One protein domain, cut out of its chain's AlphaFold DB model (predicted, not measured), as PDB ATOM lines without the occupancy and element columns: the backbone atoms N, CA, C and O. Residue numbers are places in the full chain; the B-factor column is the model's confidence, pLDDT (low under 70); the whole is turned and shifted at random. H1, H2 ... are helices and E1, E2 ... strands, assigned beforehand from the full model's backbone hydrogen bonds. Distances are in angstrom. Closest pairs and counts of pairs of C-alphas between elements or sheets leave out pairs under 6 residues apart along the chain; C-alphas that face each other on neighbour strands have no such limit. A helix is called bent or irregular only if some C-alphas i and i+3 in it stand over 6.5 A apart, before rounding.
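This is residues 183 to 339 of the 352 residues of the protein "Hypothetical protein" of Polarella glacialis (UniProt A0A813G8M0). A twisted sheet is built on the long hairpin of E3 and E4, with E1 beside E4 and the short E2 beside the far end of E3. H1 and H3 are on its opposite faces, H4 crosses the end of the sheet where E3 begins, and H5 slants over E4 and E3. The printed part has 157 residues, in the order H1 E1 H2 E2 H3 E3 E4 H4 H5; the sheet, E1 E4 E3 E2, is mixed, and so is the class, with helices and strands. The whole is compact, with a radius of gyration of the C-alphas of 16.4 A and spans of 46 by 39 by 26 A.

Find C-alpha 261 at (-15.852, 54.234, -8.118); from there E3, residues 261 to 273, runs 32.6 A and bends by 63 degrees at residue 270. E4, residues 286 to 296, runs 31.4 A, and E1, residues 195 to 201, runs 19.7 A. E2 is residues 234 to 236. H1 is residues 185 to 190, from C-alpha 185 at (-15.996, 35.134, 5.491); H2 is residues 209 to 212 and H3 residues 239 to 247. H4, residues 306 to 321, spans 23.7 A; H5, residues 326 to 338, spans 15.9 A to C-alpha 338 at (-32.768, 40.463, 0.645). H4 and H5 are irregular: C-alphas 307 and 310 are 7.3 A apart, and C-alphas 331 and 334 are 7.0 A apart.

Look first at the antiparallel hairpin E3 and E4, where N 291 and O 267 are 2.8 A apart, within hydrogen-bond range. E1 is parallel to E4, with N 198 and O 290 at 2.9 A. E2 is antiparallel to E3, with N 235 and O 272 at 2.9 A. E1, H2 and E2 make a split strand-helix-strand unit, two same-way strands with E4 and E3 between them, and its crossover is right-handed. H1 is on the sheet at a height of 7.1 A, H3 at 7.9 A. H2 only grazes the sheet and touches H3, the closest C-alphas being those of Glu 212 and Ala 239, 5.0 A. H4 runs across the strands, at 67 degrees to E3 on the local plane; its closest C-alphas to E3 are Leu 312 and Leu 261, 6.1 A. H5 runs slantwise, at 51 degrees to E3 on the local plane. In H1 and H3 every O i to N i+4 pair is within hydrogen-bond range, in H4 10 of 12 and in H5 7 of 9; H2 is too short for one.

The C-alphas farthest apart, of Thr 257 and Ala 277, are 47.4 A apart. The printed part has no cut; the links H2 to E2, H3 to E3 and E3 to E4 are long. Look at residues 301 to 304 for pLDDT under 70; the mean of the printed part is 95.0.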
ATOM      1  N   THR A 183     -11.651  39.471   5.199       94.94
ATOM      2  CA  THR A 183     -12.945  39.405   4.499       94.94
ATOM      3  C   THR A 183     -14.133  39.196   5.440       94.94
ATOM      4  O   THR A 183     -15.275  39.438   5.056       94.94
ATOM      5  N   GLY A 184     -13.887  38.680   6.649       95.44
ATOM      6  CA  GLY A 184     -14.919  38.221   7.584       95.44
ATOM      7  C   GLY A 184     -15.656  36.936   7.168       95.44
ATOM      8  O   GLY A 184     -16.518  36.458   7.912       95.44
ATOM      9  N   ILE A 185     -15.339  36.344   6.010       98.00
ATOM     10  CA  ILE A 185     -15.996  35.134   5.491       98.00
ATOM     11  C   ILE A 185     -15.762  33.943   6.423       98.00
ATOM     12  O   ILE A 185     -16.697  33.206   6.733       98.00
ATOM     13  N   SER A 186     -14.539  33.762   6.908       97.75
ATOM     14  CA  SER A 186     -14.145  32.652   7.782       97.75
ATOM     15  C   SER A 186     -14.896  32.711   9.106       97.75
ATOM     16  O   SER A 186     -15.405  31.697   9.586       97.75
ATOM     17  N   GLN A 187     -15.055  33.920   9.654       96.31
ATOM     18  CA  GLN A 187     -15.844  34.150  10.862       96.31
ATOM     19  C   GLN A 187     -17.337  33.869  10.644       96.31
ATOM     20  O   GLN A 187     -17.980  33.275  11.510       96.31
ATOM     21  N   ALA A 188     -17.891  34.240   9.485       97.12
ATOM     22  CA  ALA A 188     -19.278  33.933   9.137       97.12
ATOM     23  C   ALA A 188     -19.509  32.419   8.959       97.12
ATOM     24  O   ALA A 188     -20.497  31.878   9.462       97.12
ATOM     25  N   VAL A 189     -18.579  31.705   8.316       98.12
ATOM     26  CA  VAL A 189     -18.625  30.237   8.206       98.12
ATOM     27  C   VAL A 189     -18.566  29.590   9.588       98.12
ATOM     28  O   VAL A 189     -19.388  28.719   9.885       98.12
ATOM     29  N   ALA A 190     -17.642  30.032  10.445       96.81
ATOM     30  CA  ALA A 190     -17.507  29.566  11.825       96.81
ATOM     31  C   ALA A 190     -18.773  29.812  12.660       96.81
ATOM     32  O   ALA A 190     -19.148  28.984  13.485       96.81
ATOM     33  N   ALA A 191     -19.475  30.918  12.407       96.25
ATOM     34  CA  ALA A 191     -20.773  31.230  13.001       96.25
ATOM     35  C   ALA A 191     -21.930  30.342  12.491       96.25
ATOM     36  O   ALA A 191     -23.058  30.484  12.958       96.25
ATOM     37  N   GLY A 192     -21.675  29.435  11.543       96.88
ATOM     38  CA  GLY A 192     -22.676  28.516  11.002       96.88
ATOM     39  C   GLY A 192     -23.396  29.025   9.753       96.88
ATOM     40  O   GLY A 192     -24.370  28.410   9.332       96.88
ATOM     41  N   ALA A 193     -22.940  30.114   9.126       97.19
ATOM     42  CA  ALA A 193     -23.555  30.590   7.891       97.19
ATOM     43  C   ALA A 193     -23.243  29.648   6.714       97.19
ATOM     44  O   ALA A 193     -22.082  29.335   6.452       97.19
ATOM     45  N   ASP A 194     -24.283  29.231   5.988       97.88
ATOM     46  CA  ASP A 194     -24.168  28.459   4.738       97.88
ATOM     47  C   ASP A 194     -24.407  29.327   3.491       97.88
ATOM     48  O   ASP A 194     -24.177  28.898   2.363       97.88
ATOM     49  N   ASN A 195     -24.887  30.556   3.677       96.88
ATOM     50  CA  ASN A 195     -25.116  31.521   2.613       96.88
ATOM     51  C   ASN A 195     -24.683  32.900   3.113       96.88
ATOM     52  O   ASN A 195     -25.293  33.443   4.032       96.88
ATOM     53  N   ILE A 196     -23.601  33.421   2.547       97.44
ATOM     54  CA  ILE A 196     -22.904  34.612   3.026       97.44
ATOM     55  C   ILE A 196     -23.000  35.671   1.936       97.44
ATOM     56  O   ILE A 196     -22.685  35.399   0.780       97.44
ATOM     57  N   LEU A 197     -23.440  36.874   2.295       97.56
ATOM     58  CA  LEU A 197     -23.212  38.068   1.491       97.56
ATOM     59  C   LEU A 197     -21.965  38.751   2.041       97.56
ATOM     60  O   LEU A 197     -21.930  39.089   3.223       97.56
ATOM     61  N   VAL A 198     -20.970  38.961   1.191       97.50
ATOM     62  CA  VAL A 198     -19.763  39.705   1.541       97.50
ATOM     63  C   VAL A 198     -19.616  40.895   0.607       97.50
ATOM     64  O   VAL A 198     -19.753  40.768  -0.612       97.50
ATOM     65  N   VAL A 199     -19.361  42.058   1.199       96.38
ATOM     66  CA  VAL A 199     -19.066  43.294   0.484       96.38
ATOM     67  C   VAL A 199     -17.582  43.573   0.671       96.38
ATOM     68  O   VAL A 199     -17.123  43.728   1.800       96.38
ATOM     69  N   LEU A 200     -16.837  43.570  -0.426       95.50
ATOM     70  CA  LEU A 200     -15.383  43.680  -0.432       95.50
ATOM     71  C   LEU A 200     -14.954  45.037  -0.979       95.50
ATOM     72  O   LEU A 200     -15.636  45.609  -1.831       95.50
ATOM     73  N   ASN A 201     -13.802  45.508  -0.507       91.88
ATOM     74  CA  ASN A 201     -13.043  46.582  -1.130       91.88
ATOM     75  C   ASN A 201     -11.762  45.991  -1.733       91.88
ATOM     76  O   ASN A 201     -10.990  45.364  -1.009       91.88
ATOM     77  N   SER A 202     -11.530  46.195  -3.030       91.50
ATOM     78  CA  SER A 202     -10.325  45.722  -3.730       91.50
ATOM     79  C   SER A 202      -9.524  46.857  -4.383       91.50
ATOM     80  O   SER A 202      -8.937  46.670  -5.458       91.50
ATOM     81  N   GLY A 203      -9.544  48.056  -3.785       89.69
ATOM     82  CA  GLY A 203      -8.936  49.262  -4.365       89.69
ATOM     83  C   GLY A 203      -9.480  49.528  -5.770       89.69
ATOM     84  O   GLY A 203     -10.560  49.068  -6.103       89.69
ATOM     85  N   SER A 204      -8.752  50.179  -6.670       92.00
ATOM     86  CA  SER A 204      -9.258  50.501  -8.022       92.00
ATOM     87  C   SER A 204      -9.435  49.294  -8.971       92.00
ATOM     88  O   SER A 204      -9.521  49.469 -10.187       92.00
ATOM     89  N   THR A 205      -9.445  48.061  -8.457       94.25
ATOM     90  CA  THR A 205      -9.392  46.818  -9.240       94.25
ATOM     91  C   THR A 205     -10.561  45.880  -8.929       94.25
ATOM     92  O   THR A 205     -11.492  46.245  -8.218       94.25
ATOM     93  N   ASN A 206     -10.527  44.668  -9.492       94.88
ATOM     94  CA  ASN A 206     -11.415  43.560  -9.138       94.88
ATOM     95  C   ASN A 206     -10.609  42.382  -8.560       94.88
ATOM     96  O   ASN A 206     -10.813  41.238  -8.966       94.88
ATOM     97  N   ASP A 207      -9.619  42.690  -7.719       95.56
ATOM     98  CA  ASP A 207      -8.650  41.725  -7.204       95.56
ATOM     99  C   ASP A 207      -9.270  40.801  -6.133       95.56
ATOM    100  O   ASP A 207      -9.768  41.278  -5.110       95.56
ATOM    101  N   PRO A 208      -9.238  39.475  -6.339       96.50
ATOM    102  CA  PRO A 208      -9.742  38.488  -5.389       96.50
ATOM    103  C   PRO A 208      -8.751  38.073  -4.288       96.50
ATOM    104  O   PRO A 208      -9.090  37.167  -3.528       96.50
ATOM    105  N   ALA A 209      -7.546  38.650  -4.189       94.56
ATOM    106  CA  ALA A 209      -6.440  38.137  -3.365       94.56
ATOM    107  C   ALA A 209      -6.834  37.695  -1.939       94.56
ATOM    108  O   ALA A 209      -6.505  36.583  -1.520       94.56
ATOM    109  N   TYR A 210      -7.591  38.525  -1.210       93.81
ATOM    110  CA  TYR A 210      -8.046  38.195   0.147       93.81
ATOM    111  C   TYR A 210      -9.031  37.022   0.191       93.81
ATOM    112  O   TYR A 210      -9.000  36.231   1.130       93.81
ATOM    113  N   VAL A 211      -9.887  36.884  -0.823       97.56
ATOM    114  CA  VAL A 211     -10.822  35.758  -0.928       97.56
ATOM    115  C   VAL A 211     -10.083  34.499  -1.362       97.56
ATOM    116  O   VAL A 211     -10.309  33.450  -0.773       97.56
ATOM    117  N   GLU A 212      -9.178  34.582  -2.339       97.50
ATOM    118  CA  GLU A 212      -8.393  33.438  -2.829       97.50
ATOM    119  C   GLU A 212      -7.575  32.757  -1.740       97.50
ATOM    120  O   GLU A 212      -7.478  31.529  -1.733       97.50
ATOM    121  N   MET A 213      -7.006  33.540  -0.822       97.12
ATOM    122  CA  MET A 213      -6.234  33.041   0.317       97.12
ATOM    123  C   MET A 213      -7.036  32.050   1.179       97.12
ATOM    124  O   MET A 213      -6.462  31.141   1.775       97.12
ATOM    125  N   LEU A 214      -8.370  32.157   1.200       98.00
ATOM    126  CA  LEU A 214      -9.242  31.247   1.948       98.00
ATOM    127  C   LEU A 214      -9.377  29.858   1.306       98.00
ATOM    128  O   LEU A 214      -9.936  28.955   1.931       98.00
ATOM    129  N   PHE A 215      -8.900  29.665   0.075       98.62
ATOM    130  CA  PHE A 215      -9.083  28.435  -0.693       98.62
ATOM    131  C   PHE A 215      -7.781  27.657  -0.848       98.62
ATOM    132  O   PHE A 215      -6.675  28.198  -0.848       98.62
ATOM    133  N   ARG A 216      -7.908  26.342  -1.040       97.94
ATOM    134  CA  ARG A 216      -6.764  25.474  -1.331       97.94
ATOM    135  C   ARG A 216      -5.978  25.980  -2.550       97.94
ATOM    136  O   ARG A 216      -6.539  26.170  -3.631       97.94
ATOM    137  N   GLY A 217      -4.663  26.115  -2.377       97.38
ATOM    138  CA  GLY A 217      -3.755  26.640  -3.401       97.38
ATOM    139  C   GLY A 217      -3.763  28.168  -3.515       97.38
ATOM    140  O   GLY A 217      -3.232  28.684  -4.495       97.38
ATOM    141  N   GLY A 218      -4.379  28.869  -2.556       97.12
ATOM    142  CA  GLY A 218      -4.363  30.324  -2.468       97.12
ATOM    143  C   GLY A 218      -2.961  30.898  -2.248       97.12
ATOM    144  O   GLY A 218      -2.037  30.168  -1.863       97.12
ATOM    145  N   PRO A 219      -2.782  32.204  -2.513       95.81
ATOM    146  CA  PRO A 219      -1.533  32.889  -2.216       95.81
ATOM    147  C   PRO A 219      -1.232  32.845  -0.708       95.81
ATOM    148  O   PRO A 219      -2.150  32.692   0.104       95.81
ATOM    149  N   PRO A 220       0.044  32.984  -0.305       93.56
ATOM    150  CA  PRO A 220       0.365  33.189   1.100       93.56
ATOM    151  C   PRO A 220      -0.260  34.502   1.604       93.56
ATOM    152  O   PRO A 220      -0.516  35.401   0.797       93.56
ATOM    153  N   PRO A 221      -0.445  34.647   2.926       91.19
ATOM    154  CA  PRO A 221      -0.885  35.908   3.500       91.19
ATOM    155  C   PRO A 221       0.008  37.076   3.085       91.19
ATOM    156  O   PRO A 221       1.233  36.949   3.047       91.19
ATOM    157  N   VAL A 222      -0.620  38.218   2.788       85.81
ATOM    158  CA  VAL A 222       0.077  39.447   2.366       85.81
ATOM    159  C   VAL A 222       1.088  39.880   3.426       85.81
ATOM    160  O   VAL A 222       2.208  40.268   3.105       85.81
ATOM    161  N   ASN A 223       0.705  39.772   4.699       84.94
ATOM    162  CA  ASN A 223       1.622  39.962   5.807       84.94
ATOM    163  C   ASN A 223       2.306  38.620   6.137       84.94
ATOM    164  O   ASN A 223       1.621  37.704   6.591       84.94
ATOM    165  N   PRO A 224       3.639  38.499   5.986       85.69
ATOM    166  CA  PRO A 224       4.363  37.249   6.235       85.69
ATOM    167  C   PRO A 224       4.297  36.769   7.692       85.69
ATOM    168  O   PRO A 224       4.642  35.624   7.965       85.69
ATOM    169  N   GLN A 225       3.871  37.631   8.616       84.88
ATOM    170  CA  GLN A 225       3.692  37.300  10.029       84.88
ATOM    171  C   GLN A 225       2.349  36.629  10.320       84.88
ATOM    172  O   GLN A 225       2.143  36.067  11.395       84.88
ATOM    173  N   VAL A 226       1.413  36.692   9.375       88.81
ATOM    174  CA  VAL A 226       0.162  35.955   9.476       88.81
ATOM    175  C   VAL A 226       0.459  34.488   9.189       88.81
ATOM    176  O   VAL A 226       0.972  34.128   8.128       88.81
ATOM    177  N   SER A 227       0.141  33.646  10.168       90.94
ATOM    178  CA  SER A 227       0.338  32.201  10.101       90.94
ATOM    179  C   SER A 227      -0.433  31.602   8.922       90.94
ATOM    180  O   SER A 227      -1.607  31.906   8.693       90.94
ATOM    181  N   LYS A 228       0.238  30.733   8.160       92.81
ATOM    182  CA  LYS A 228      -0.373  30.041   7.016       92.81
ATOM    183  C   LYS A 228      -1.406  29.019   7.469       92.81
ATOM    184  O   LYS A 228      -2.311  28.717   6.707       92.81
ATOM    185  N   GLU A 229      -1.277  28.518   8.691       92.50
ATOM    186  CA  GLU A 229      -2.153  27.536   9.323       92.50
ATOM    187  C   GLU A 229      -3.568  28.085   9.580       92.50
ATOM    188  O   GLU A 229      -4.510  27.308   9.738       92.50
ATOM    189  N   LEU A 230      -3.749  29.412   9.544       94.25
ATOM    190  CA  LEU A 230      -5.071  30.045   9.511       94.25
ATOM    191  C   LEU A 230      -5.833  29.753   8.207       94.25
ATOM    192  O   LEU A 230      -7.042  29.974   8.148       94.25
ATOM    193  N   PHE A 231      -5.162  29.211   7.187       96.31
ATOM    194  CA  PHE A 231      -5.712  28.918   5.869       96.31
ATOM    195  C   PHE A 231      -5.379  27.478   5.429       96.31
ATOM    196  O   PHE A 231      -4.380  26.896   5.851       96.31
ATOM    197  N   PRO A 232      -6.176  26.877   4.531       97.69
ATOM    198  CA  PRO A 232      -7.414  27.397   3.956       97.69
ATOM    199  C   PRO A 232      -8.619  27.233   4.898       97.69
ATOM    200  O   PRO A 232      -8.579  26.514   5.895       97.69
ATOM    201  N   VAL A 233      -9.730  27.870   4.534       98.44
ATOM    202  CA  VAL A 233     -11.060  27.660   5.137       98.44
ATOM    203  C   VAL A 233     -11.967  26.854   4.205       98.44
ATOM    204  O   VAL A 233     -12.891  26.174   4.655       98.44
ATOM    205  N   PHE A 234     -11.671  26.847   2.905       98.75
ATOM    206  CA  PHE A 234     -12.383  26.075   1.895       98.75
ATOM    207  C   PHE A 234     -11.453  25.107   1.161       98.75
ATOM    208  O   PHE A 234     -10.369  25.467   0.697       98.75
ATOM    209  N   GLU A 235     -11.900  23.862   1.003       98.56
ATOM    210  CA  GLU A 235     -11.189  22.850   0.217       98.56
ATOM    211  C   GLU A 235     -11.561  22.882  -1.271       98.56
ATOM    212  O   GLU A 235     -10.764  22.454  -2.109       98.56
ATOM    213  N   THR A 236     -12.756  23.385  -1.602       98.62
ATOM    214  CA  THR A 236     -13.213  23.572  -2.985       98.62
ATOM    215  C   THR A 236     -14.037  24.854  -3.139       98.62
ATOM    216  O   THR A 236     -14.791  25.169  -2.213       98.62
ATOM    217  N   PRO A 237     -13.996  25.513  -4.312       98.62
ATOM    218  CA  PRO A 237     -13.124  25.208  -5.451       98.62
ATOM    219  C   PRO A 237     -11.649  25.541  -5.156       98.62
ATOM    220  O   PRO A 237     -11.308  25.957  -4.054       98.62
ATOM    221  N   ALA A 238     -10.750  25.299  -6.111       98.56
ATOM    222  CA  ALA A 238      -9.361  25.736  -5.974       98.56
ATOM    223  C   ALA A 238      -9.263  27.264  -6.104       98.56
ATOM    224  O   ALA A 238     -10.075  27.881  -6.799       98.56
ATOM    225  N   ALA A 239      -8.237  27.870  -5.506       98.50
ATOM    226  CA  ALA A 239      -8.037  29.319  -5.567       98.50
ATOM    227  C   ALA A 239      -7.948  29.869  -7.006       98.50
ATOM    228  O   ALA A 239      -8.484  30.932  -7.292       98.50
ATOM    229  N   SER A 240      -7.374  29.122  -7.955       98.38
ATOM    230  CA  SER A 240      -7.345  29.523  -9.373       98.38
ATOM    231  C   SER A 240      -8.737  29.607 -10.010       98.38
ATOM    232  O   SER A 240      -8.977  30.456 -10.864       98.38
ATOM    233  N   THR A 241      -9.678  28.760  -9.589       98.56
ATOM    234  CA  THR A 241     -11.080  28.841 -10.018       98.56
ATOM    235  C   THR A 241     -11.779  30.044  -9.393       98.56
ATOM    236  O   THR A 241     -12.609  30.661 -10.050       98.56
ATOM    237  N   VAL A 242     -11.439  30.397  -8.150       98.50
ATOM    238  CA  VAL A 242     -11.925  31.625  -7.497       98.50
ATOM    239  C   VAL A 242     -11.430  32.859  -8.247       98.50
ATOM    240  O   VAL A 242     -12.244  33.719  -8.575       98.50
ATOM    241  N   ARG A 243     -10.139  32.895  -8.606       98.25
ATOM    242  CA  ARG A 243      -9.556  33.945  -9.452       98.25
ATOM    243  C   ARG A 243     -10.350  34.147 -10.727       98.25
ATOM    244  O   ARG A 243     -10.824  35.239 -11.023       98.25
ATOM    245  N   TRP A 244     -10.516  33.042 -11.448       98.25
ATOM    246  CA  TRP A 244     -11.248  33.011 -12.699       98.25
ATOM    247  C   TRP A 244     -12.691  33.478 -12.491       98.25
ATOM    248  O   TRP A 244     -13.174  34.307 -13.247       98.25
ATOM    249  N   ALA A 245     -13.368  33.049 -11.423       98.38
ATOM    250  CA  ALA A 245     -14.726  33.502 -11.137       98.38
ATOM    251  C   ALA A 245     -14.819  35.035 -11.034       98.38
ATOM    252  O   ALA A 245     -15.721  35.612 -11.638       98.38
ATOM    253  N   PHE A 246     -13.876  35.700 -10.356       98.19
ATOM    254  CA  PHE A 246     -13.863  37.164 -10.249       98.19
ATOM    255  C   PHE A 246     -13.730  37.857 -11.606       98.19
ATOM    256  O   PHE A 246     -14.431  38.838 -11.850       98.19
ATOM    257  N   GLU A 247     -12.896  37.348 -12.517       97.25
ATOM    258  CA  GLU A 247     -12.764  37.899 -13.876       97.25
ATOM    259  C   GLU A 247     -14.107  37.934 -14.627       97.25
ATOM    260  O   GLU A 247     -14.354  38.855 -15.410       97.25
ATOM    261  N   PHE A 248     -14.986  36.970 -14.332       97.81
ATOM    262  CA  PHE A 248     -16.297  36.790 -14.958       97.81
ATOM    263  C   PHE A 248     -17.481  37.271 -14.110       97.81
ATOM    264  O   PHE A 248     -18.632  37.097 -14.520       97.81
ATOM    265  N   PHE A 249     -17.247  37.895 -12.951       98.38
ATOM    266  CA  PHE A 249     -18.327  38.528 -12.196       98.38
ATOM    267  C   PHE A 249     -19.014  39.614 -13.026       98.38
ATOM    268  O   PHE A 249     -18.393  40.307 -13.837       98.38
ATOM    269  N   HIS A 250     -20.321  39.774 -12.813       98.50
ATOM    270  CA  HIS A 250     -21.094  40.775 -13.529       98.50
ATOM    271  C   HIS A 250     -20.696  42.165 -13.038       98.50
ATOM    272  O   HIS A 250     -20.940  42.512 -11.884       98.50
ATOM    273  N   LYS A 251     -20.086  42.958 -13.916       98.56
ATOM    274  CA  LYS A 251     -19.703  44.342 -13.633       98.56
ATOM    275  C   LYS A 251     -20.868  45.257 -13.979       98.56
ATOM    276  O   LYS A 251     -21.260  45.336 -15.142       98.56
ATOM    277  N   LEU A 252     -21.402  45.939 -12.973       98.56
ATOM    278  CA  LEU A 252     -22.421  46.958 -13.170       98.56
ATOM    279  C   LEU A 252     -21.836  48.122 -13.974       98.56
ATOM    280  O   LEU A 252     -20.668  48.490 -13.818       98.56
ATOM    281  N   ARG A 253     -22.653  48.707 -14.853       98.50
ATOM    282  CA  ARG A 253     -22.281  49.904 -15.604       98.50
ATOM    283  C   ARG A 253     -22.171  51.076 -14.642       98.50
ATOM    284  O   ARG A 253     -23.182  51.534 -14.121       98.50
ATOM    285  N   ILE A 254     -20.957  51.571 -14.459       98.50
ATOM    286  CA  ILE A 254     -20.688  52.762 -13.657       98.50
ATOM    287  C   ILE A 254     -21.014  54.010 -14.500       98.50
ATOM    288  O   ILE A 254     -20.589  54.077 -15.662       98.50
ATOM    289  N   PRO A 255     -21.757  55.000 -13.968       98.06
ATOM    290  CA  PRO A 255     -22.005  56.260 -14.657       98.06
ATOM    291  C   PRO A 255     -20.700  56.944 -15.052       98.06
ATOM    292  O   PRO A 255     -19.770  57.022 -14.251       98.06
ATOM    293  N   SER A 256     -20.636  57.503 -16.263       97.38
ATOM    294  CA  SER A 256     -19.420  58.156 -16.773       97.38
ATOM    295  C   SER A 256     -19.009  59.404 -15.985       97.38
ATOM    296  O   SER A 256     -17.915  59.919 -16.184       97.38
ATOM    297  N   THR A 257     -19.893  59.913 -15.127       97.38
ATOM    298  CA  THR A 257     -19.631  61.029 -14.212       97.38
ATOM    299  C   THR A 257     -18.968  60.597 -12.904       97.38
ATOM    300  O   THR A 257     -18.608  61.468 -12.117       97.38
ATOM    301  N   SER A 258     -18.832  59.291 -12.651       97.81
ATOM    302  CA  SER A 258     -18.210  58.773 -11.428       97.81
ATOM    303  C   SER A 258     -16.710  59.050 -11.443       97.81
ATOM    304  O   SER A 258     -16.021  58.790 -12.431       97.81
ATOM    305  N   GLN A 259     -16.208  59.587 -10.342       96.38
ATOM    306  CA  GLN A 259     -14.822  59.978 -10.154       96.38
ATOM    307  C   GLN A 259     -14.052  58.912  -9.384       96.38
ATOM    308  O   GLN A 259     -12.931  58.588  -9.772       96.38
ATOM    309  N   TYR A 260     -14.643  58.334  -8.337       96.12
ATOM    310  CA  TYR A 260     -13.930  57.490  -7.379       96.12
ATOM    311  C   TYR A 260     -14.225  56.003  -7.546       96.12
ATOM    312  O   TYR A 260     -13.321  55.191  -7.356       96.12
ATOM    313  N   LEU A 261     -15.454  55.622  -7.892       97.44
ATOM    314  CA  LEU A 261     -15.852  54.234  -8.118       97.44
ATOM    315  C   LEU A 261     -15.325  53.735  -9.469       97.44
ATOM    316  O   LEU A 261     -15.614  54.311 -10.517       97.44
ATOM    317  N   LYS A 262     -14.569  52.636  -9.450       97.62
ATOM    318  CA  LYS A 262     -13.945  52.023 -10.639       97.62
ATOM    319  C   LYS A 262     -14.507  50.660 -10.977       97.62
ATOM    320  O   LYS A 262     -14.553  50.284 -12.147       97.62
ATOM    321  N   VAL A 263     -14.925  49.915  -9.960       97.94
ATOM    322  CA  VAL A 263     -15.476  48.574 -10.114       97.94
ATOM    323  C   VAL A 263     -16.668  48.421  -9.184       97.94
ATOM    324  O   VAL A 263     -16.601  48.760  -8.009       97.94
ATOM    325  N   LEU A 264     -17.755  47.866  -9.708       98.31
ATOM    326  CA  LEU A 264     -18.819  47.296  -8.896       98.31
ATOM    327  C   LEU A 264     -19.219  45.965  -9.527       98.31
ATOM    328  O   LEU A 264     -19.968  45.924 -10.504       98.31
ATOM    329  N   ALA A 265     -18.631  44.884  -9.025       98.50
ATOM    330  CA  ALA A 265     -18.783  43.541  -9.560       98.50
ATOM    331  C   ALA A 265     -19.595  42.670  -8.601       98.50
ATOM    332  O   ALA A 265     -19.369  42.683  -7.394       98.50
ATOM    333  N   VAL A 266     -20.530  41.891  -9.139       98.50
ATOM    334  CA  VAL A 266     -21.392  41.001  -8.356       98.50
ATOM    335  C   VAL A 266     -21.258  39.577  -8.867       98.50
ATOM    336  O   VAL A 266     -21.338  39.314 -10.071       98.50
ATOM    337  N   GLY A 267     -21.060  38.645  -7.942       98.00
ATOM    338  CA  GLY A 267     -20.786  37.257  -8.267       98.00
ATOM    339  C   GLY A 267     -21.181  36.278  -7.179       98.00
ATOM    340  O   GLY A 267     -21.586  36.647  -6.078       98.00
ATOM    341  N   ARG A 268     -21.065  34.994  -7.512       98.06
ATOM    342  CA  ARG A 268     -21.368  33.893  -6.604       98.06
ATOM    343  C   ARG A 268     -20.337  32.787  -6.742       98.06
ATOM    344  O   ARG A 268     -19.982  32.415  -7.857       98.06
ATOM    345  N   ILE A 269     -19.923  32.222  -5.613       98.56
ATOM    346  CA  ILE A 269     -19.027  31.065  -5.552       98.56
ATOM    347  C   ILE A 269     -19.636  30.022  -4.617       98.56
ATOM    348  O   ILE A 269     -19.998  30.318  -3.477       98.56
ATOM    349  N   GLU A 270     -19.762  28.789  -5.099       98.62
ATOM    350  CA  GLU A 270     -20.178  27.652  -4.277       98.62
ATOM    351  C   GLU A 270     -18.951  26.939  -3.735       98.62
ATOM    352  O   GLU A 270     -18.068  26.552  -4.494       98.62
ATOM    353  N   CYS A 271     -18.908  26.763  -2.423       98.69
ATOM    354  CA  CYS A 271     -17.728  26.341  -1.696       98.69
ATOM    355  C   CYS A 271     -18.011  25.088  -0.863       98.69
ATOM    356  O   CYS A 271     -19.156  24.790  -0.499       98.69
ATOM    357  N   ARG A 272     -16.940  24.382  -0.500       98.81
ATOM    358  CA  ARG A 272     -16.951  23.345   0.534       98.81
ATOM    359  C   ARG A 272     -15.881  23.654   1.565       98.81
ATOM    360  O   ARG A 272     -14.744  23.929   1.188       98.81
ATOM    361  N   THR A 273     -16.246  23.626   2.840       98.81
ATOM    362  CA  THR A 273     -15.325  23.943   3.935       98.81
ATOM    363  C   THR A 273     -14.218  22.898   4.077       98.81
ATOM    364  O   THR A 273     -14.448  21.707   3.858       98.81
ATOM    365  N   ALA A 274     -13.029  23.351   4.462       98.56
ATOM    366  CA  ALA A 274     -11.945  22.532   4.999       98.56
ATOM    367  C   ALA A 274     -12.015  22.520   6.539       98.56
ATOM    368  O   ALA A 274     -12.693  23.362   7.127       98.56
ATOM    369  N   ASP A 275     -11.323  21.582   7.186       98.38
ATOM    370  CA  ASP A 275     -11.129  21.649   8.637       98.38
ATOM    371  C   ASP A 275     -10.183  22.807   8.965       98.38
ATOM    372  O   ASP A 275      -9.112  22.927   8.371       98.38
ATOM    373  N   ASN A 276     -10.574  23.648   9.919       97.88
ATOM    374  CA  ASN A 276      -9.755  24.750  10.402       97.88
ATOM    375  C   ASN A 276     -10.009  24.969  11.898       97.88
ATOM    376  O   ASN A 276     -11.030  25.532  12.302       97.88
ATOM    377  N   ALA A 277      -9.071  24.505  12.724       96.62
ATOM    378  CA  ALA A 277      -9.200  24.528  14.177       96.62
ATOM    379  C   ALA A 277      -9.174  25.949  14.766       96.62
ATOM    380  O   ALA A 277      -9.774  26.178  15.813       96.62
ATOM    381  N   TYR A 278      -8.540  26.917  14.099       96.31
ATOM    382  CA  TYR A 278      -8.442  28.286  14.613       96.31
ATOM    383  C   TYR A 278      -9.767  29.040  14.511       96.31
ATOM    384  O   TYR A 278     -10.144  29.778  15.420       96.31
ATOM    385  N   PHE A 279     -10.509  28.806  13.428       96.94
ATOM    386  CA  PHE A 279     -11.862  29.335  13.259       96.94
ATOM    387  C   PHE A 279     -12.945  28.405  13.827       96.94
ATOM    388  O   PHE A 279     -14.084  28.833  13.992       96.94
ATOM    389  N   GLY A 280     -12.621  27.147  14.146       96.31
ATOM    390  CA  GLY A 280     -13.604  26.143  14.568       96.31
ATOM    391  C   GLY A 280     -14.492  25.669  13.413       96.31
ATOM    392  O   GLY A 280     -15.656  25.324  13.613       96.31
ATOM    393  N   VAL A 281     -13.964  25.691  12.188       98.19
ATOM    394  CA  VAL A 281     -14.682  25.257  10.985       98.19
ATOM    395  C   VAL A 281     -14.437  23.771  10.765       98.19
ATOM    396  O   VAL A 281     -13.299  23.314  10.741       98.19
ATOM    397  N   GLN A 282     -15.524  23.023  10.583       98.19
ATOM    398  CA  GLN A 282     -15.485  21.610  10.215       98.19
ATOM    399  C   GLN A 282     -15.572  21.450   8.700       98.19
ATOM    400  O   GLN A 282     -16.306  22.182   8.025       98.19
ATOM    401  N   ARG A 283     -14.871  20.451   8.173       98.56
ATOM    402  CA  ARG A 283     -14.861  20.090   6.759       98.56
ATOM    403  C   ARG A 283     -16.230  19.654   6.246       98.56
ATOM    404  O   ARG A 283     -17.046  19.068   6.953       98.56
ATOM    405  N   GLY A 284     -16.452  19.868   4.951       98.25
ATOM    406  CA  GLY A 284     -17.520  19.211   4.205       98.25
ATOM    407  C   GLY A 284     -18.851  19.959   4.159       98.25
ATOM    408  O   GLY A 284     -19.737  19.522   3.417       98.25
ATOM    409  N   ARG A 285     -19.000  21.093   4.853       98.38
ATOM    410  CA  ARG A 285     -20.192  21.948   4.748       98.38
ATOM    411  C   ARG A 285     -20.224  22.644   3.394       98.38
ATOM    412  O   ARG A 285     -19.195  23.105   2.905       98.38
ATOM    413  N   LYS A 286     -21.409  22.719   2.787       98.62
ATOM    414  CA  LYS A 286     -21.632  23.490   1.558       98.62
ATOM    415  C   LYS A 286     -21.939  24.931   1.939       98.62
ATOM    416  O   LYS A 286     -22.895  25.165   2.666       98.62
ATOM    417  N   VAL A 287     -21.156  25.865   1.416       98.56
ATOM    418  CA  VAL A 287     -21.314  27.297   1.676       98.56
ATOM    419  C   VAL A 287     -21.439  28.027   0.349       98.56
ATOM    420  O   VAL A 287     -20.729  27.720  -0.602       98.56
ATOM    421  N   VAL A 288     -22.333  29.002   0.269       98.38
ATOM    422  CA  VAL A 288     -22.470  29.901  -0.876       98.38
ATOM    423  C   VAL A 288     -21.955  31.274  -0.479       98.38
ATOM    424  O   VAL A 288     -22.444  31.862   0.483       98.38
ATOM    425  N   LEU A 289     -21.001  31.794  -1.242       98.56
ATOM    426  CA  LEU A 289     -20.538  33.171  -1.136       98.56
ATOM    427  C   LEU A 289     -21.219  33.988  -2.232       98.56
ATOM    428  O   LEU A 289     -21.025  33.700  -3.411       98.56
ATOM    429  N   ASN A 290     -22.007  34.991  -1.860       98.25
ATOM    430  CA  ASN A 290     -22.465  36.056  -2.750       98.25
ATOM    431  C   ASN A 290     -21.546  37.244  -2.500       98.25
ATOM    432  O   ASN A 290     -21.464  37.743  -1.379       98.25
ATOM    433  N   ILE A 291     -20.823  37.653  -3.529       98.38
ATOM    434  CA  ILE A 291     -19.752  38.632  -3.419       98.38
ATOM    435  C   ILE A 291     -20.192  39.891  -4.150       98.38
ATOM    436  O   ILE A 291     -20.564  39.835  -5.321       98.38
ATOM    437  N   VAL A 292     -20.122  41.016  -3.449       98.12
ATOM    438  CA  VAL A 292     -20.207  42.359  -4.017       98.12
ATOM    439  C   VAL A 292     -18.828  42.968  -3.867       98.12
ATOM    440  O   VAL A 292     -18.433  43.359  -2.772       98.12
ATOM    441  N   ASN A 293     -18.071  43.004  -4.951       97.75
ATOM    442  CA  ASN A 293     -16.752  43.598  -4.951       97.75
ATOM    443  C   ASN A 293     -16.834  45.051  -5.420       97.75
ATOM    444  O   ASN A 293     -17.270  45.328  -6.541       97.75
ATOM    445  N   MET A 294     -16.434  45.967  -4.546       96.50
ATOM    446  CA  MET A 294     -16.391  47.398  -4.809       96.50
ATOM    447  C   MET A 294     -14.936  47.803  -4.959       96.50
ATOM    448  O   MET A 294     -14.123  47.560  -4.074       96.50
ATOM    449  N   GLY A 295     -14.613  48.424  -6.082       95.25
ATOM    450  CA  GLY A 295     -13.293  48.967  -6.307       95.25
ATOM    451  C   GLY A 295     -13.319  50.477  -6.454       95.25
ATOM    452  O   GLY A 295     -14.107  51.001  -7.243       95.25
ATOM    453  N   SER A 296     -12.466  51.177  -5.712       94.75
ATOM    454  CA  SER A 296     -12.390  52.635  -5.688       94.75
ATOM    455  C   SER A 296     -10.952  53.149  -5.601       94.75
ATOM    456  O   SER A 296     -10.081  52.477  -5.059       94.75
ATOM    457  N   ASP A 297     -10.731  54.368  -6.107       92.00
ATOM    458  CA  ASP A 297      -9.510  55.148  -5.850       92.00
ATOM    459  C   ASP A 297      -9.426  55.660  -4.399       92.00
ATOM    460  O   ASP A 297      -8.368  56.119  -3.969       92.00
ATOM    461  N   LEU A 298     -10.533  55.615  -3.648       89.44
ATOM    462  CA  LEU A 298     -10.531  55.867  -2.210       89.44
ATOM    463  C   LEU A 298     -10.307  54.550  -1.467       89.44
ATOM    464  O   LEU A 298     -10.961  53.545  -1.750       89.44
ATOM    465  N   ASP A 299      -9.416  54.579  -0.483       79.81
ATOM    466  CA  ASP A 299      -9.066  53.421   0.339       79.81
ATOM    467  C   ASP A 299      -9.205  53.734   1.841       79.81
ATOM    468  O   ASP A 299      -9.493  54.860   2.241       79.81
ATOM    469  N   ILE A 300      -9.020  52.735   2.696       73.12
ATOM    470  CA  ILE A 300      -9.140  52.829   4.159       73.12
ATOM    471  C   ILE A 300      -7.774  52.911   4.866       73.12
ATOM    472  O   ILE A 300      -7.656  52.617   6.053       73.12
ATOM    473  N   GLY A 301      -6.730  53.314   4.138       69.62
ATOM    474  CA  GLY A 301      -5.356  53.387   4.633       69.62
ATOM    475  C   GLY A 301      -5.035  54.602   5.513       69.62
ATOM    476  O   GLY A 301      -5.788  55.574   5.618       69.62
ATOM    477  N   LEU A 302      -3.843  54.564   6.115       64.62
ATOM    478  CA  LEU A 302      -3.263  55.716   6.806       64.62
ATOM    479  C   LEU A 302      -3.150  56.898   5.834       64.62
ATOM    480  O   LEU A 302      -2.659  56.743   4.717       64.62
ATOM    481  N   PHE A 303      -3.580  58.078   6.285       65.81
ATOM    482  CA  PHE A 303      -3.542  59.335   5.525       65.81
ATOM    483  C   PHE A 303      -4.483  59.411   4.312       65.81
ATOM    484  O   PHE A 303      -4.343  60.330   3.502       65.81
ATOM    485  N   VAL A 304      -5.465  58.508   4.185       68.62
ATOM    486  CA  VAL A 304      -6.477  58.654   3.132       68.62
ATOM    487  C   VAL A 304      -7.428  59.803   3.460       68.62
ATOM    488  O   VAL A 304      -7.910  59.965   4.583       68.62
ATOM    489  N   ASN A 305      -7.698  60.627   2.449       72.19
ATOM    490  CA  ASN A 305      -8.644  61.720   2.553       72.19
ATOM    491  C   ASN A 305     -10.089  61.202   2.432       72.19
ATOM    492  O   ASN A 305     -10.606  61.015   1.332       72.19
ATOM    493  N   PHE A 306     -10.758  61.031   3.572       82.00
ATOM    494  CA  PHE A 306     -12.169  60.631   3.639       82.00
ATOM    495  C   PHE A 306     -13.162  61.732   3.230       82.00
ATOM    496  O   PHE A 306     -14.366  61.482   3.218       82.00
ATOM    497  N   HIS A 307     -12.699  62.934   2.870       88.06
ATOM    498  CA  HIS A 307     -13.568  64.051   2.477       88.06
ATOM    499  C   HIS A 307     -14.477  63.719   1.281       88.06
ATOM    500  O   HIS A 307     -15.502  64.364   1.110       88.06
ATOM    501  N   HIS A 308     -14.115  62.733   0.459       91.69
ATOM    502  CA  HIS A 308     -14.881  62.341  -0.729       91.69
ATOM    503  C   HIS A 308     -15.669  61.038  -0.557       91.69
ATOM    504  O   HIS A 308     -16.180  60.480  -1.530       91.69
ATOM    505  N   PHE A 309     -15.764  60.524   0.673       91.44
ATOM    506  CA  PHE A 309     -16.509  59.296   0.944       91.44
ATOM    507  C   PHE A 309     -18.003  59.442   0.619       91.44
ATOM    508  O   PHE A 309     -18.626  58.507   0.118       91.44
ATOM    509  N   ASP A 310     -18.567  60.626   0.851       93.75
ATOM    510  CA  ASP A 310     -19.932  60.985   0.468       93.75
ATOM    511  C   ASP A 310     -20.161  60.844  -1.046       93.75
ATOM    512  O   ASP A 310     -21.153  60.259  -1.485       93.75
ATOM    513  N   THR A 311     -19.199  61.309  -1.840       95.81
ATOM    514  CA  THR A 311     -19.228  61.247  -3.300       95.81
ATOM    515  C   THR A 311     -19.131  59.798  -3.771       95.81
ATOM    516  O   THR A 311     -19.936  59.372  -4.595       95.81
ATOM    517  N   LEU A 312     -18.226  58.997  -3.196       95.31
ATOM    518  CA  LEU A 312     -18.146  57.564  -3.492       95.31
ATOM    519  C   LEU A 312     -19.451  56.828  -3.143       95.31
ATOM    520  O   LEU A 312     -19.937  56.025  -3.940       95.31
ATOM    521  N   ALA A 313     -20.047  57.107  -1.982       95.81
ATOM    522  CA  ALA A 313     -21.320  56.505  -1.588       95.81
ATOM    523  C   ALA A 313     -22.442  56.850  -2.584       95.81
ATOM    524  O   ALA A 313     -23.218  55.973  -2.977       95.81
ATOM    525  N   GLN A 314     -22.492  58.103  -3.046       97.25
ATOM    526  CA  GLN A 314     -23.426  58.542  -4.080       97.25
ATOM    527  C   GLN A 314     -23.177  57.829  -5.419       97.25
ATOM    528  O   GLN A 314     -24.132  57.398  -6.061       97.25
ATOM    529  N   GLU A 315     -21.924  57.663  -5.845       97.94
ATOM    530  CA  GLU A 315     -21.567  56.945  -7.079       97.94
ATOM    531  C   GLU A 315     -21.972  55.469  -7.035       97.94
ATOM    532  O   GLU A 315     -22.493  54.941  -8.022       97.94
ATOM    533  N   ILE A 316     -21.800  54.808  -5.884       97.56
ATOM    534  CA  ILE A 316     -22.277  53.436  -5.663       97.56
ATOM    535  C   ILE A 316     -23.799  53.390  -5.810       97.56
ATOM    536  O   ILE A 316     -24.316  52.567  -6.570       97.56
ATOM    537  N   ALA A 317     -24.524  54.294  -5.144       97.75
ATOM    538  CA  ALA A 317     -25.980  54.350  -5.228       97.75
ATOM    539  C   ALA A 317     -26.458  54.585  -6.670       97.75
ATOM    540  O   ALA A 317     -27.296  53.829  -7.161       97.75
ATOM    541  N   LEU A 318     -25.881  55.570  -7.369       98.19
ATOM    542  CA  LEU A 318     -26.199  55.883  -8.766       98.19
ATOM    543  C   LEU A 318     -25.908  54.709  -9.701       98.19
ATOM    544  O   LEU A 318     -26.710  54.429 -10.585       98.19
ATOM    545  N   THR A 319     -24.808  53.991  -9.482       98.56
ATOM    546  CA  THR A 319     -24.488  52.780 -10.245       98.56
ATOM    547  C   THR A 319     -25.553  51.706 -10.037       98.56
ATOM    548  O   THR A 319     -26.016  51.106 -11.004       98.56
ATOM    549  N   ILE A 320     -25.992  51.470  -8.800       97.94
ATOM    550  CA  ILE A 320     -27.011  50.451  -8.502       97.94
ATOM    551  C   ILE A 320     -28.366  50.807  -9.133       97.94
ATOM    552  O   ILE A 320     -29.061  49.911  -9.612       97.94
ATOM    553  N   VAL A 321     -28.746  52.087  -9.162       97.50
ATOM    554  CA  VAL A 321     -30.043  52.524  -9.712       97.50
ATOM    555  C   VAL A 321     -30.006  52.897 -11.200       97.50
ATOM    556  O   VAL A 321     -31.040  53.272 -11.751       97.50
ATOM    557  N   ASP A 322     -28.852  52.792 -11.870       98.19
ATOM    558  CA  ASP A 322     -28.734  53.077 -13.303       98.19
ATOM    559  C   ASP A 322     -29.655  52.152 -14.118       98.19
ATOM    560  O   ASP A 322     -29.705  50.933 -13.919       98.19
ATOM    561  N   ALA A 323     -30.384  52.724 -15.078       97.62
ATOM    562  CA  ALA A 323     -31.338  51.987 -15.901       97.62
ATOM    563  C   ALA A 323     -30.689  50.829 -16.683       97.62
ATOM    564  O   ALA A 323     -31.334  49.805 -16.910       97.62
ATOM    565  N   ALA A 324     -29.411  50.949 -17.057       98.25
ATOM    566  CA  ALA A 324     -28.665  49.882 -17.721       98.25
ATOM    567  C   ALA A 324     -28.429  48.662 -16.811       98.25
ATOM    568  O   ALA A 324     -28.242  47.553 -17.308       98.25
ATOM    569  N   ASN A 325     -28.468  48.864 -15.494       98.38
ATOM    570  CA  ASN A 325     -28.245  47.841 -14.478       98.38
ATOM    571  C   ASN A 325     -29.549  47.265 -13.912       98.38
ATOM    572  O   ASN A 325     -29.535  46.175 -13.337       98.38
ATOM    573  N   ALA A 326     -30.677  47.960 -14.105       97.12
ATOM    574  CA  ALA A 326     -31.956  47.685 -13.451       97.12
ATOM    575  C   ALA A 326     -32.363  46.205 -13.477       97.12
ATOM    576  O   ALA A 326     -32.702  45.646 -12.437       97.12
ATOM    577  N   ARG A 327     -32.272  45.543 -14.639       97.44
ATOM    578  CA  ARG A 327     -32.650  44.129 -14.767       97.44
ATOM    579  C   ARG A 327     -31.778  43.215 -13.909       97.44
ATOM    580  O   ARG A 327     -32.304  42.411 -13.151       97.44
ATOM    581  N   PHE A 328     -30.453  43.332 -14.006       97.75
ATOM    582  CA  PHE A 328     -29.553  42.504 -13.199       97.75
ATOM    583  C   PHE A 328     -29.726  42.797 -11.704       97.75
ATOM    584  O   PHE A 328     -29.731  41.881 -10.881       97.75
ATOM    585  N   VAL A 329     -29.918  44.069 -11.347       96.94
ATOM    586  CA  VAL A 329     -30.122  44.471  -9.955       96.94
ATOM    587  C   VAL A 329     -31.408  43.869  -9.386       96.94
ATOM    588  O   VAL A 329     -31.375  43.305  -8.297       96.94
ATOM    589  N   GLN A 330     -32.513  43.918 -10.128       95.44
ATOM    590  CA  GLN A 330     -33.800  43.356  -9.705       95.44
ATOM    591  C   GLN A 330     -33.804  41.823  -9.685       95.44
ATOM    592  O   GLN A 330     -34.267  41.229  -8.712       95.44
ATOM    593  N   ASP A 331     -33.269  41.183 -10.727       95.44
ATOM    594  CA  ASP A 331     -33.374  39.732 -10.920       95.44
ATOM    595  C   ASP A 331     -32.306  38.944 -10.139       95.44
ATOM    596  O   ASP A 331     -32.508  37.769  -9.823       95.44
ATOM    597  N   VAL A 332     -31.156  39.563  -9.843       95.50
ATOM    598  CA  VAL A 332     -29.981  38.876  -9.277       95.50
ATOM    599  C   VAL A 332     -29.485  39.548  -8.002       95.50
ATOM    600  O   VAL A 332     -29.461  38.900  -6.954       95.50
ATOM    601  N   PHE A 333     -29.105  40.829  -8.052       95.44
ATOM    602  CA  PHE A 333     -28.415  41.468  -6.927       95.44
ATOM    603  C   PHE A 333     -29.320  41.650  -5.696       95.44
ATOM    604  O   PHE A 333     -28.978  41.190  -4.607       95.44
ATOM    605  N   LEU A 334     -30.502  42.253  -5.841       94.62
ATOM    606  CA  LEU A 334     -31.434  42.438  -4.724       94.62
ATOM    607  C   LEU A 334     -31.860  41.103  -4.091       94.62
ATOM    608  O   LEU A 334     -31.825  41.011  -2.865       94.62
ATOM    609  N   PRO A 335     -32.179  40.037  -4.853       93.50
ATOM    610  CA  PRO A 335     -32.413  38.715  -4.279       93.50
ATOM    611  C   PRO A 335     -31.229  38.128  -3.499       93.50
ATOM    612  O   PRO A 335     -31.460  37.368  -2.556       93.50
ATOM    613  N   MET A 336     -29.978  38.455  -3.854       93.50
ATOM    614  CA  MET A 336     -28.804  38.070  -3.052       93.50
ATOM    615  C   MET A 336     -28.784  38.793  -1.701       93.50
ATOM    616  O   MET A 336     -28.475  38.166  -0.693       93.50
ATOM    617  N   VAL A 337     -29.143  40.082  -1.675       91.62
ATOM    618  CA  VAL A 337     -29.117  40.919  -0.460       91.62
ATOM    619  C   VAL A 337     -30.305  40.645   0.461       91.62
ATOM    620  O   VAL A 337     -30.140  40.475   1.666       91.62
ATOM    621  N   LEU A 338     -31.511  40.591  -0.100       90.75
ATOM    622  CA  LEU A 338     -32.768  40.463   0.645       90.75
ATOM    623  C   LEU A 338     -33.168  39.000   0.891       90.75
ATOM    624  O   LEU A 338     -34.051  38.714   1.702       90.75
ATOM    625  N   GLY A 339     -32.541  38.065   0.174       85.88
ATOM    626  CA  GLY A 339     -32.936  36.664   0.116       85.88
ATOM    627  C   GLY A 339     -34.107  36.407  -0.846       85.88
ATOM    628  O   GLY A 339     -34.939  37.268  -1.126       85.88
TER     629      GLY A 339